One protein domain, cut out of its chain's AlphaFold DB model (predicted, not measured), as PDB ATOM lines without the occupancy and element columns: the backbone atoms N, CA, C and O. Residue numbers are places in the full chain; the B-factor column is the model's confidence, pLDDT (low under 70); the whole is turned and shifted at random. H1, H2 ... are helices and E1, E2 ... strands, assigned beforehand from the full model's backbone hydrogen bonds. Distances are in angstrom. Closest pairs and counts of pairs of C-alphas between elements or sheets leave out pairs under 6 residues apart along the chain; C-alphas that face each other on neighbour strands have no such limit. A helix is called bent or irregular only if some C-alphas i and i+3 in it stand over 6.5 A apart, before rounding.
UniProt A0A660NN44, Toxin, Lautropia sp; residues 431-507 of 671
ATOM      1  N   ALA A 431      51.457  33.686  -3.962       71.00
ATOM      2  CA  ALA A 431      52.533  34.243  -4.781       71.00
ATOM      3  C   ALA A 431      52.971  33.286  -5.904       71.00
ATOM      4  O   ALA A 431      53.147  33.711  -7.040       71.00
ATOM      5  N   VAL A 432      53.094  31.988  -5.600       69.06
ATOM      6  CA  VAL A 432      53.436  30.960  -6.597       69.06
ATOM      7  C   VAL A 432      52.277  30.746  -7.572       69.06
ATOM      8  O   VAL A 432      52.490  30.668  -8.778       69.06
ATOM      9  N   MET A 433      51.041  30.682  -7.068       71.25
ATOM     10  CA  MET A 433      49.853  30.507  -7.908       71.25
ATOM     11  C   MET A 433      49.666  31.674  -8.882       71.25
ATOM     12  O   MET A 433      49.412  31.444 -10.062       71.25
ATOM     13  N   SER A 434      49.828  32.911  -8.408       79.12
ATOM     14  CA  SER A 434      49.671  34.098  -9.243       79.12
ATOM     15  C   SER A 434      50.798  34.237 -10.266       79.12
ATOM     16  O   SER A 434      50.557  34.701 -11.375       79.12
ATOM     17  N   GLU A 435      52.013  33.796  -9.933       78.06
ATOM     18  CA  GLU A 435      53.145  33.774 -10.862       78.06
ATOM     19  C   GLU A 435      52.958  32.753 -11.985       78.06
ATOM     20  O   GLU A 435      53.127  33.094 -13.155       78.06
ATOM     21  N   ILE A 436      52.529  31.532 -11.651       76.19
ATOM     22  CA  ILE A 436      52.247  30.494 -12.649       76.19
ATOM     23  C   ILE A 436      51.102  30.933 -13.568       76.19
ATOM     24  O   ILE A 436      51.232  30.844 -14.786       76.19
ATOM     25  N   GLN A 437      49.987  31.404 -13.002       80.44
ATOM     26  CA  GLN A 437      48.806  31.763 -13.793       80.44
ATOM     27  C   GLN A 437      49.030  33.034 -14.618       80.44
ATOM     28  O   GLN A 437      48.737  33.035 -15.810       80.44
ATOM     29  N   GLY A 438      49.618  34.078 -14.025       80.56
ATOM     30  CA  GLY A 438      49.894  35.333 -14.726       80.56
ATOM     31  C   GLY A 438      50.986  35.210 -15.794       80.56
ATOM     32  O   GLY A 438      50.943  35.912 -16.801       80.56
ATOM     33  N   GLY A 439      51.959  34.307 -15.613       82.25
ATOM     34  CA  GLY A 439      53.043  34.080 -16.578       82.25
ATOM     35  C   GLY A 439      52.694  33.128 -17.728       82.25
ATOM     36  O   GLY A 439      53.370  33.130 -18.761       82.25
ATOM     37  N   LEU A 440      51.639  32.321 -17.579       85.19
ATOM     38  CA  LEU A 440      51.282  31.263 -18.527       85.19
ATOM     39  C   LEU A 440      51.021  31.769 -19.962       85.19
ATOM     40  O   LEU A 440      51.571  31.164 -20.887       85.19
ATOM     41  N   PRO A 441      50.264  32.861 -20.205       88.25
ATOM     42  CA  PRO A 441      50.028  33.347 -21.567       88.25
ATOM     43  C   PRO A 441      51.322  33.722 -22.302       88.25
ATOM     44  O   PRO A 441      51.520  33.343 -23.457       88.25
ATOM     45  N   ALA A 442      52.241  34.416 -21.622       84.06
ATOM     46  CA  ALA A 442      53.526  34.813 -22.193       84.06
ATOM     47  C   ALA A 442      54.424  33.598 -22.485       84.06
ATOM     48  O   ALA A 442      55.044  33.532 -23.546       84.06
ATOM     49  N   GLY A 443      54.447  32.610 -21.586       82.31
ATOM     50  CA  GLY A 443      55.173  31.357 -21.803       82.31
ATOM     51  C   GLY A 443      54.648  30.574 -23.009       82.31
ATOM     52  O   GLY A 443      55.434  30.108 -23.833       82.31
ATOM     53  N   LEU A 444      53.324  30.485 -23.176       87.00
ATOM     54  CA  LEU A 444      52.717  29.810 -24.327       87.00
ATOM     55  C   LEU A 444      53.031  30.514 -25.652       87.00
ATOM     56  O   LEU A 444      53.264  29.832 -26.648       87.00
ATOM     57  N   ARG A 445      53.121  31.848 -25.669       87.94
ATOM     58  CA  ARG A 445      53.562  32.590 -26.863       87.94
ATOM     59  C   ARG A 445      55.002  32.269 -27.256       87.94
ATOM     60  O   ARG A 445      55.268  32.076 -28.435       87.94
ATOM     61  N   GLN A 446      55.910  32.127 -26.291       85.88
ATOM     62  CA  GLN A 446      57.291  31.712 -26.581       85.88
ATOM     63  C   GLN A 446      57.353  30.284 -27.149       85.88
ATOM     64  O   GLN A 446      58.157  29.989 -28.033       85.88
ATOM     65  N   VAL A 447      56.478  29.387 -26.676       80.00
ATOM     66  CA  VAL A 447      56.341  28.034 -27.242       80.00
ATOM     67  C   VAL A 447      55.797  28.098 -28.673       80.00
ATOM     68  O   VAL A 447      56.330  27.413 -29.546       80.00
ATOM     69  N   GLN A 448      54.790  28.936 -28.937       86.94
ATOM     70  CA  GLN A 448      54.264  29.158 -30.285       86.94
ATOM     71  C   GLN A 448      55.345  29.685 -31.233       86.94
ATOM     72  O   GLN A 448      55.487  29.174 -32.339       86.94
ATOM     73  N   GLU A 449      56.126  30.673 -30.796       86.12
ATOM     74  CA  GLU A 449      57.207  31.266 -31.585       86.12
ATOM     75  C   GLU A 449      58.288  30.233 -31.933       86.12
ATOM     76  O   GLU A 449      58.779  30.192 -33.060       86.12
ATOM     77  N   ARG A 450      58.622  29.347 -30.987       80.81
ATOM     78  CA  ARG A 450      59.689  28.356 -31.162       80.81
ATOM     79  C   ARG A 450      59.269  27.105 -31.936       80.81
ATOM     80  O   ARG A 450      60.094  26.539 -32.648       80.81
ATOM     81  N   PHE A 451      58.036  26.634 -31.759       74.69
ATOM     82  CA  PHE A 451      57.594  25.330 -32.273       74.69
ATOM     83  C   PHE A 451      56.441  25.417 -33.285       74.69
ATOM     84  O   PHE A 451      56.177  24.440 -33.988       74.69
ATOM     85  N   GLY A 452      55.776  26.570 -33.405       77.69
ATOM     86  CA  GLY A 452      54.750  26.845 -34.411       77.69
ATOM     87  C   GLY A 452      53.702  25.737 -34.543       77.69
ATOM     88  O   GLY A 452      53.103  25.291 -33.565       77.69
ATOM     89  N   ASN A 453      53.508  25.260 -35.775       78.94
ATOM     90  CA  ASN A 453      52.513  24.234 -36.109       78.94
ATOM     91  C   ASN A 453      52.912  22.808 -35.687       78.94
ATOM     92  O   ASN A 453      52.112  21.890 -35.854       78.94
ATOM     93  N   ALA A 454      54.118  22.596 -35.143       73.25
ATOM     94  CA  ALA A 454      54.521  21.293 -34.607       73.25
ATOM     95  C   ALA A 454      53.835  20.972 -33.265       73.25
ATOM     96  O   ALA A 454      53.885  19.834 -32.802       73.25
ATOM     97  N   VAL A 455      53.192  21.965 -32.641       79.00
ATOM     98  CA  VAL A 455      52.477  21.824 -31.372       79.00
ATOM     99  C   VAL A 455      51.046  22.325 -31.539       79.00
ATOM    100  O   VAL A 455      50.803  23.440 -31.998       79.00
ATOM    101  N   HIS A 456      50.083  21.497 -31.134       81.56
ATOM    102  CA  HIS A 456      48.671  21.856 -31.143       81.56
ATOM    103  C   HIS A 456      48.219  22.285 -29.742       81.56
ATOM    104  O   HIS A 456      48.138  21.458 -28.831       81.56
ATOM    105  N   LEU A 457      47.871  23.563 -29.566       84.12
ATOM    106  CA  LEU A 457      47.353  24.079 -28.297       84.12
ATOM    107  C   LEU A 457      45.852  23.781 -28.139       84.12
ATOM    108  O   LEU A 457      45.050  24.004 -29.051       84.12
ATOM    109  N   ARG A 458      45.467  23.294 -26.955       87.50
ATOM    110  CA  ARG A 458      44.073  23.187 -26.504       87.50
ATOM    111  C   ARG A 458      43.957  23.762 -25.099       87.50
ATOM    112  O   ARG A 458      44.718  23.369 -24.220       87.50
ATOM    113  N   ILE A 459      42.989  24.647 -24.893       81.94
ATOM    114  CA  ILE A 459      42.685  25.260 -23.598       81.94
ATOM    115  C   ILE A 459      41.339  24.720 -23.119       81.94
ATOM    116  O   ILE A 459      40.350  24.734 -23.852       81.94
ATOM    117  N   LEU A 460      41.330  24.208 -21.889       82.19
ATOM    118  CA  LEU A 460      40.145  23.690 -21.215       82.19
ATOM    119  C   LEU A 460      39.733  24.695 -20.142       82.19
ATOM    120  O   LEU A 460      40.391  24.792 -19.106       82.19
ATOM    121  N   ASP A 461      38.658  25.430 -20.397       78.44
ATOM    122  CA  ASP A 461      38.079  26.345 -19.423       78.44
ATOM    123  C   ASP A 461      37.099  25.580 -18.522       78.44
ATOM    124  O   ASP A 461      36.063  25.072 -18.965       78.44
ATOM    125  N   ASN A 462      37.473  25.472 -17.247       72.94
ATOM    126  CA  ASN A 462      36.713  24.792 -16.202       72.94
ATOM    127  C   ASN A 462      36.149  25.774 -15.158       72.94
ATOM    128  O   ASN A 462      35.793  25.348 -14.059       72.94
ATOM    129  N   THR A 463      36.086  27.073 -15.468       63.72
ATOM    130  CA  THR A 463      35.567  28.100 -14.546       63.72
ATOM    131  C   THR A 463      34.084  27.902 -14.220       63.72
ATOM    132  O   THR A 463      33.654  28.199 -13.107       63.72
ATOM    133  N   SER A 464      33.310  27.319 -15.143       59.88
ATOM    134  CA  SER A 464      31.929  26.894 -14.907       59.88
ATOM    135  C   SER A 464      31.810  25.371 -14.879       59.88
ATOM    136  O   SER A 464      32.138  24.670 -15.834       59.88
ATOM    137  N   VAL A 465      31.260  24.839 -13.785       51.22
ATOM    138  CA  VAL A 465      30.999  23.398 -13.620       51.22
ATOM    139  C   VAL A 465      29.922  22.899 -14.600       51.22
ATOM    140  O   VAL A 465      29.848  21.706 -14.885       51.22
ATOM    141  N   GLN A 466      29.101  23.807 -15.136       46.72
ATOM    142  CA  GLN A 466      27.935  23.493 -15.969       46.72
ATOM    143  C   GLN A 466      28.207  23.638 -17.475       46.72
ATOM    144  O   GLN A 466      27.498  23.033 -18.275       46.72
ATOM    145  N   GLN A 467      29.236  24.393 -17.871       52.34
ATOM    146  CA  GLN A 467      29.648  24.578 -19.265       52.34
ATOM    147  C   GLN A 467      31.174  24.528 -19.352       52.34
ATOM    148  O   GLN A 467      31.854  25.499 -19.036       52.34
ATOM    149  N   ARG A 468      31.712  23.377 -19.769       61.00
ATOM    150  CA  ARG A 468      33.144  23.235 -20.055       61.00
ATOM    151  C   ARG A 468      33.410  23.675 -21.481       61.00
ATOM    152  O   ARG A 468      33.049  22.965 -22.421       61.00
ATOM    153  N   ASN A 469      34.061  24.819 -21.628       75.12
ATOM    154  CA  ASN A 469      34.430  25.326 -22.939       75.12
ATOM    155  C   ASN A 469      35.816  24.804 -23.317       75.12
ATOM    156  O   ASN A 469      36.764  24.841 -22.530       75.12
ATOM    157  N   VAL A 470      35.929  24.291 -24.540       78.50
ATOM    158  CA  VAL A 470      37.196  23.839 -25.110       78.50
ATOM    159  C   VAL A 470      37.553  24.781 -26.239       78.50
ATOM    160  O   VAL A 470      36.843  24.848 -27.240       78.50
ATOM    161  N   TYR A 471      38.674  25.470 -26.092       81.31
ATOM    162  CA  TYR A 471      39.210  26.343 -27.123       81.31
ATOM    163  C   TYR A 471      40.407  25.659 -27.784       81.31
ATOM    164  O   TYR A 471      41.254  25.066 -27.112       81.31
ATOM    165  N   ALA A 472      40.456  25.695 -29.112       79.19
ATOM    166  CA  ALA A 472      41.511  25.076 -29.904       79.19
ATOM    167  C   ALA A 472      42.281  26.142 -30.683       79.19
ATOM    168  O   ALA A 472      41.695  27.115 -31.151       79.19
ATOM    169  N   GLY A 473      43.582  25.916 -30.845       83.00
ATOM    170  CA  GLY A 473      44.460  26.818 -31.578       83.00
ATOM    171  C   GLY A 473      45.080  27.904 -30.702       83.00
ATOM    172  O   GLY A 473      44.679  28.142 -29.564       83.00
ATOM    173  N   TRP A 474      46.109  28.544 -31.245       87.56
ATOM    174  CA  TRP A 474      46.914  29.536 -30.533       87.56
ATOM    175  C   TRP A 474      46.173  30.854 -30.288       87.56
ATOM    176  O   TRP A 474      46.414  31.512 -29.276       87.56
ATOM    177  N   ASP A 475      45.190  31.177 -31.132       84.75
ATOM    178  CA  ASP A 475      44.326  32.348 -30.948       84.75
ATOM    179  C   ASP A 475      43.539  32.280 -29.636       84.75
ATOM    180  O   ASP A 475      43.152  33.312 -29.102       84.75
ATOM    181  N   ALA A 476      43.353  31.088 -29.060       86.06
ATOM    182  CA  ALA A 476      42.662  30.889 -27.793       86.06
ATOM    183  C   ALA A 476      43.438  31.374 -26.553       86.06
ATOM    184  O   ALA A 476      42.863  31.390 -25.465       86.06
ATOM    185  N   ILE A 477      44.707  31.791 -26.679       87.50
ATOM    186  CA  ILE A 477      45.501  32.303 -25.542       87.50
ATOM    187  C   ILE A 477      44.793  33.471 -24.838       87.50
ATOM    188  O   ILE A 477      44.863  33.560 -23.613       87.50
ATOM    189  N   HIS A 478      44.029  34.292 -25.569       84.12
ATOM    190  CA  HIS A 478      43.258  35.404 -24.999       84.12
ATOM    191  C   HIS A 478      42.269  34.974 -23.899       84.12
ATOM    192  O   HIS A 478      41.872  35.791 -23.074       84.12
ATOM    193  N   VAL A 479      41.849  33.701 -23.869       84.38
ATOM    194  CA  VAL A 479      40.994  33.154 -22.804       84.38
ATOM    195  C   VAL A 479      41.744  33.122 -21.473       84.38
ATOM    196  O   VAL A 479      41.168  33.465 -20.450       84.38
ATOM    197  N   LEU A 480      43.033  32.775 -21.493       83.31
ATOM    198  CA  LEU A 480      43.881  32.760 -20.299       83.31
ATOM    199  C   LEU A 480      44.250  34.178 -19.851       83.31
ATOM    200  O   LEU A 480      44.407  34.423 -18.663       83.31
ATOM    201  N   GLU A 481      44.345  35.125 -20.784       84.69
ATOM    202  CA  GLU A 481      44.639  36.529 -20.466       84.69
ATOM    203  C   GLU A 481      43.506  37.218 -19.700       84.69
ATOM    204  O   GLU A 481      43.763  38.141 -18.929       84.69
ATOM    205  N   LYS A 482      42.263  36.742 -19.851       83.44
ATOM    206  CA  LYS A 482      41.109  37.235 -19.080       83.44
ATOM    207  C   LYS A 482      41.221  36.960 -17.580       83.44
ATOM    208  O   LYS A 482      40.528  37.617 -16.809       83.44
ATOM    209  N   GLU A 483      42.066  36.018 -17.158       80.88
ATOM    210  CA  GLU A 483      42.287  35.742 -15.734       80.88
ATOM    211  C   GLU A 483      43.050  36.860 -15.014       80.88
ATOM    212  O   GLU A 483      42.971  36.949 -13.787       80.88
ATOM    213  N   GLY A 484      43.712  37.739 -15.770       81.38
ATOM    214  CA  GLY A 484      44.430  38.902 -15.265       81.38
ATOM    215  C   GLY A 484      45.939  38.697 -15.159       81.38
ATOM    216  O   GLY A 484      46.488  37.611 -15.355       81.38
ATOM    217  N   SER A 485      46.624  39.792 -14.854       82.31
ATOM    218  CA  SER A 485      48.051  39.825 -14.544       82.31
ATOM    219  C   SER A 485      48.366  39.105 -13.231       82.31
ATOM    220  O   SER A 485      47.493  38.835 -12.399       82.31
ATOM    221  N   ARG A 486      49.655  38.821 -13.007       80.62
ATOM    222  CA  ARG A 486      50.144  38.251 -11.745       80.62
ATOM    223  C   ARG A 486      49.655  39.062 -10.542       80.62
ATOM    224  O   ARG A 486      49.282  38.479  -9.525       80.62
ATOM    225  N   GLU A 487      49.665  40.385 -10.643       75.94
ATOM    226  CA  GLU A 487      49.273  41.307  -9.582       75.94
ATOM    227  C   GLU A 487      47.766  41.244  -9.309       75.94
ATOM    228  O   GLU A 487      47.374  41.060  -8.156       75.94
ATOM    229  N   GLU A 488      46.933  41.280 -10.351       81.44
ATOM    230  CA  GLU A 488      45.467  41.198 -10.237       81.44
ATOM    231  C   GLU A 488      45.013  39.842  -9.676       81.44
ATOM    232  O   GLU A 488      44.169  39.775  -8.774       81.44
ATOM    233  N   ILE A 489      45.621  38.744 -10.141       83.44
ATOM    234  CA  ILE A 489      45.350  37.395  -9.626       83.44
ATOM    235  C   ILE A 489      45.753  37.302  -8.151       83.44
ATOM    236  O   ILE A 489      44.997  36.771  -7.332       83.44
ATOM    237  N   ARG A 490      46.924  37.842  -7.788       82.25
ATOM    238  CA  ARG A 490      47.403  37.864  -6.400       82.25
ATOM    239  C   ARG A 490      46.437  38.630  -5.502       82.25
ATOM    240  O   ARG A 490      46.091  38.128  -4.438       82.25
ATOM    241  N   GLU A 491      45.993  39.812  -5.915       80.44
ATOM    242  CA  GLU A 491      45.054  40.633  -5.142       80.44
ATOM    243  C   GLU A 491      43.714  39.930  -4.939       80.44
ATOM    244  O   GLU A 491      43.240  39.835  -3.805       80.44
ATOM    245  N   ARG A 492      43.153  39.346  -6.005       87.12
ATOM    246  CA  ARG A 492      41.906  38.570  -5.953       87.12
ATOM    247  C   ARG A 492      42.005  37.394  -4.980       87.12
ATOM    248  O   ARG A 492      41.110  37.185  -4.160       87.12
ATOM    249  N   LEU A 493      43.105  36.643  -5.039       83.69
ATOM    250  CA  LEU A 493      43.331  35.494  -4.163       83.69
ATOM    251  C   LEU A 493      43.598  35.908  -2.709       83.69
ATOM    252  O   LEU A 493      43.077  35.263  -1.800       83.69
ATOM    253  N   VAL A 494      44.352  36.988  -2.470       80.81
ATOM    254  CA  VAL A 494      44.568  37.529  -1.115       80.81
ATOM    255  C   VAL A 494      43.245  38.008  -0.524       80.81
ATOM    256  O   VAL A 494      42.929  37.649   0.606       80.81
ATOM    257  N   ALA A 495      42.431  38.745  -1.281       81.31
ATOM    258  CA  ALA A 495      41.127  39.208  -0.814       81.31
ATOM    259  C   ALA A 495      40.203  38.037  -0.436       81.31
ATOM    260  O   ALA A 495      39.603  38.046   0.642       81.31
ATOM    261  N   ALA A 496      40.149  36.993  -1.270       85.25
ATOM    262  CA  ALA A 496      39.378  35.784  -0.988       85.25
ATOM    263  C   ALA A 496      39.904  35.018   0.241       85.25
ATOM    264  O   ALA A 496      39.110  34.475   1.020       85.25
ATOM    265  N   LEU A 497      41.229  34.985   0.436       82.56
ATOM    266  CA  LEU A 497      41.869  34.375   1.599       82.56
ATOM    267  C   LEU A 497      41.515  35.124   2.889       82.56
ATOM    268  O   LEU A 497      41.072  34.503   3.856       82.56
ATOM    269  N   GLU A 498      41.661  36.450   2.887       79.50
ATOM    270  CA  GLU A 498      41.320  37.324   4.015       79.50
ATOM    271  C   GLU A 498      39.842  37.219   4.389       79.50
ATOM    272  O   GLU A 498      39.493  37.143   5.569       79.50
ATOM    273  N   GLN A 499      38.965  37.202   3.384       79.31
ATOM    274  CA  GLN A 499      37.532  37.064   3.591       79.31
ATOM    275  C   GLN A 499      37.187  35.707   4.212       79.31
ATOM    276  O   GLN A 499      36.510  35.660   5.237       79.31
ATOM    277  N   GLY A 500      37.678  34.603   3.644       76.38
ATOM    278  CA  GLY A 500      37.380  33.277   4.184       76.38
ATOM    279  C   GLY A 500      38.016  33.016   5.549       76.38
ATOM    280  O   GLY A 500      37.446  32.274   6.348       76.38
ATOM    281  N   TYR A 501      39.138  33.667   5.872       74.25
ATOM    282  CA  TYR A 501      39.708  33.623   7.220       74.25
ATOM    283  C   TYR A 501      38.855  34.403   8.229       74.25
ATOM    284  O   TYR A 501      38.529  33.876   9.294       74.25
ATOM    285  N   ARG A 502      38.394  35.612   7.874       76.31
ATOM    286  CA  ARG A 502      37.455  36.398   8.700       76.31
ATOM    287  C   ARG A 502      36.133  35.671   8.943       76.31
ATOM    288  O   ARG A 502      35.622  35.686  10.057       76.31
ATOM    289  N   GLU A 503      35.619  34.992   7.924       83.62
ATOM    290  CA  GLU A 503      34.407  34.166   8.000       83.62
ATOM    291  C   GLU A 503      34.642  32.815   8.704       83.62
ATOM    292  O   GLU A 503      33.731  31.993   8.775       83.62
ATOM    293  N   ARG A 504      35.857  32.567   9.224       76.62
ATOM    294  CA  ARG A 504      36.290  31.312   9.866       76.62
ATOM    295  C   ARG A 504      36.110  30.061   8.997       76.62
ATOM    296  O   ARG A 504      36.103  28.948   9.513       76.62
ATOM    297  N   ARG A 505      36.016  30.228   7.676       65.75
ATOM    298  CA  ARG A 505      36.021  29.127   6.702       65.75
ATOM    299  C   ARG A 505      37.408  28.506   6.551       65.75
ATOM    300  O   ARG A 505      37.512  27.355   6.140       65.75
ATOM    301  N   TYR A 506      38.461  29.254   6.881       72.75
ATOM    302  CA  TYR A 506      39.846  28.794   6.816       72.75
ATOM    303  C   TYR A 506      40.491  28.804   8.199       72.75
ATOM    304  O   TYR A 506      40.348  29.767   8.949       72.75
ATOM    305  N   ASN A 507      41.230  27.743   8.527       69.75
ATOM    306  CA  ASN A 507      42.041  27.714   9.740       69.75
ATOM    307  C   ASN A 507      43.351  28.504   9.552       69.75
ATOM    308  O   ASN A 507      43.777  28.794   8.433       69.75
TER     309      ASN A 507
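AT A GLANCE: This is residues 431 to 507 of the 671 residues of the protein "Toxin" of Lautropia sp (UniProt A0A660NN44). A long helix, H1, with a kink near residue 448, forms one side of a loose, elongated body; the short helix H2 packs alongside it, and the small strand hairpin E1 and E2 has E1 near H2. H3 begins beside residues 431 to 439 of H1 and runs on past them as an arm, of which residues 499 to 502 stick out free together with 503 and 504. The printed part has 77 residues with three named helices and two named strands in the order H1, E1, E2, H2, H3; the sheet, E1 - E2, is antiparallel and the class is mostly helix. It is loose, with a radius of gyration of the C-alphas of 15.5 A, and its C-alphas span 49 by 28 by 18 A.

HOW THE PARTS SIT: H1, residues 431 to 454, and H2, residues 474 to 481, touch at a shallow tilt of 8 degrees, opposite ways; H1 does so with residues 438 to 448 alone. Their closest C-alphas are those of Pro 441 and Ile 477, 6.1 A apart. H3, residues 486 to 502, touches H1 with residues 486 to 490 alone, and the closest C-alphas are those of Gly 438 and Arg 486, 4.2 A apart. H1 and H3 run opposite ways at a shallow tilt of 34 degrees, only just short of steep. H2 and H3 are apart. E1, residues 458 to 461, and E2, residues 469 to 472, form a hairpin at 162 degrees between their directions; N 459 and O 471 are 2.8 A apart and N 461 and O 469 are 2.9 A apart, within hydrogen-bond range. The closest C-alphas of E1 and H2 are those of Ile 459 and Ala 476, 7.0 A apart. E2 is apart from H1 and from H3. In H3 every O i to N i+4 pair is within hydrogen-bond range; in H1 it is 16 of 20, and in H2 1 of 4, beside 4 of 5 O i to N i+3 pairs.

IN THESE COORDINATES: H1 begins with C-alpha 431 at (52.533, 34.243, -4.781) and measures 32.6 A; it is irregular, with C-alphas 450 and 453 9.6 A apart. E1 measures 9.8 A and E2 9.9 A. H2 measures 12.5 A and is only just irregular, with C-alphas 475 and 478 6.8 A apart. H3 measures 24.1 A and ends with C-alpha 502 at (37.455, 36.398, 8.700).

THE WHOLE: The two C-alphas farthest apart are those of Asn 453 and Arg 504, 49.3 A. The printed part has no cut and no long link. Mean pLDDT of the printed part is 78.7; residues 432, 463 to 468, 505 and 507 are under 70.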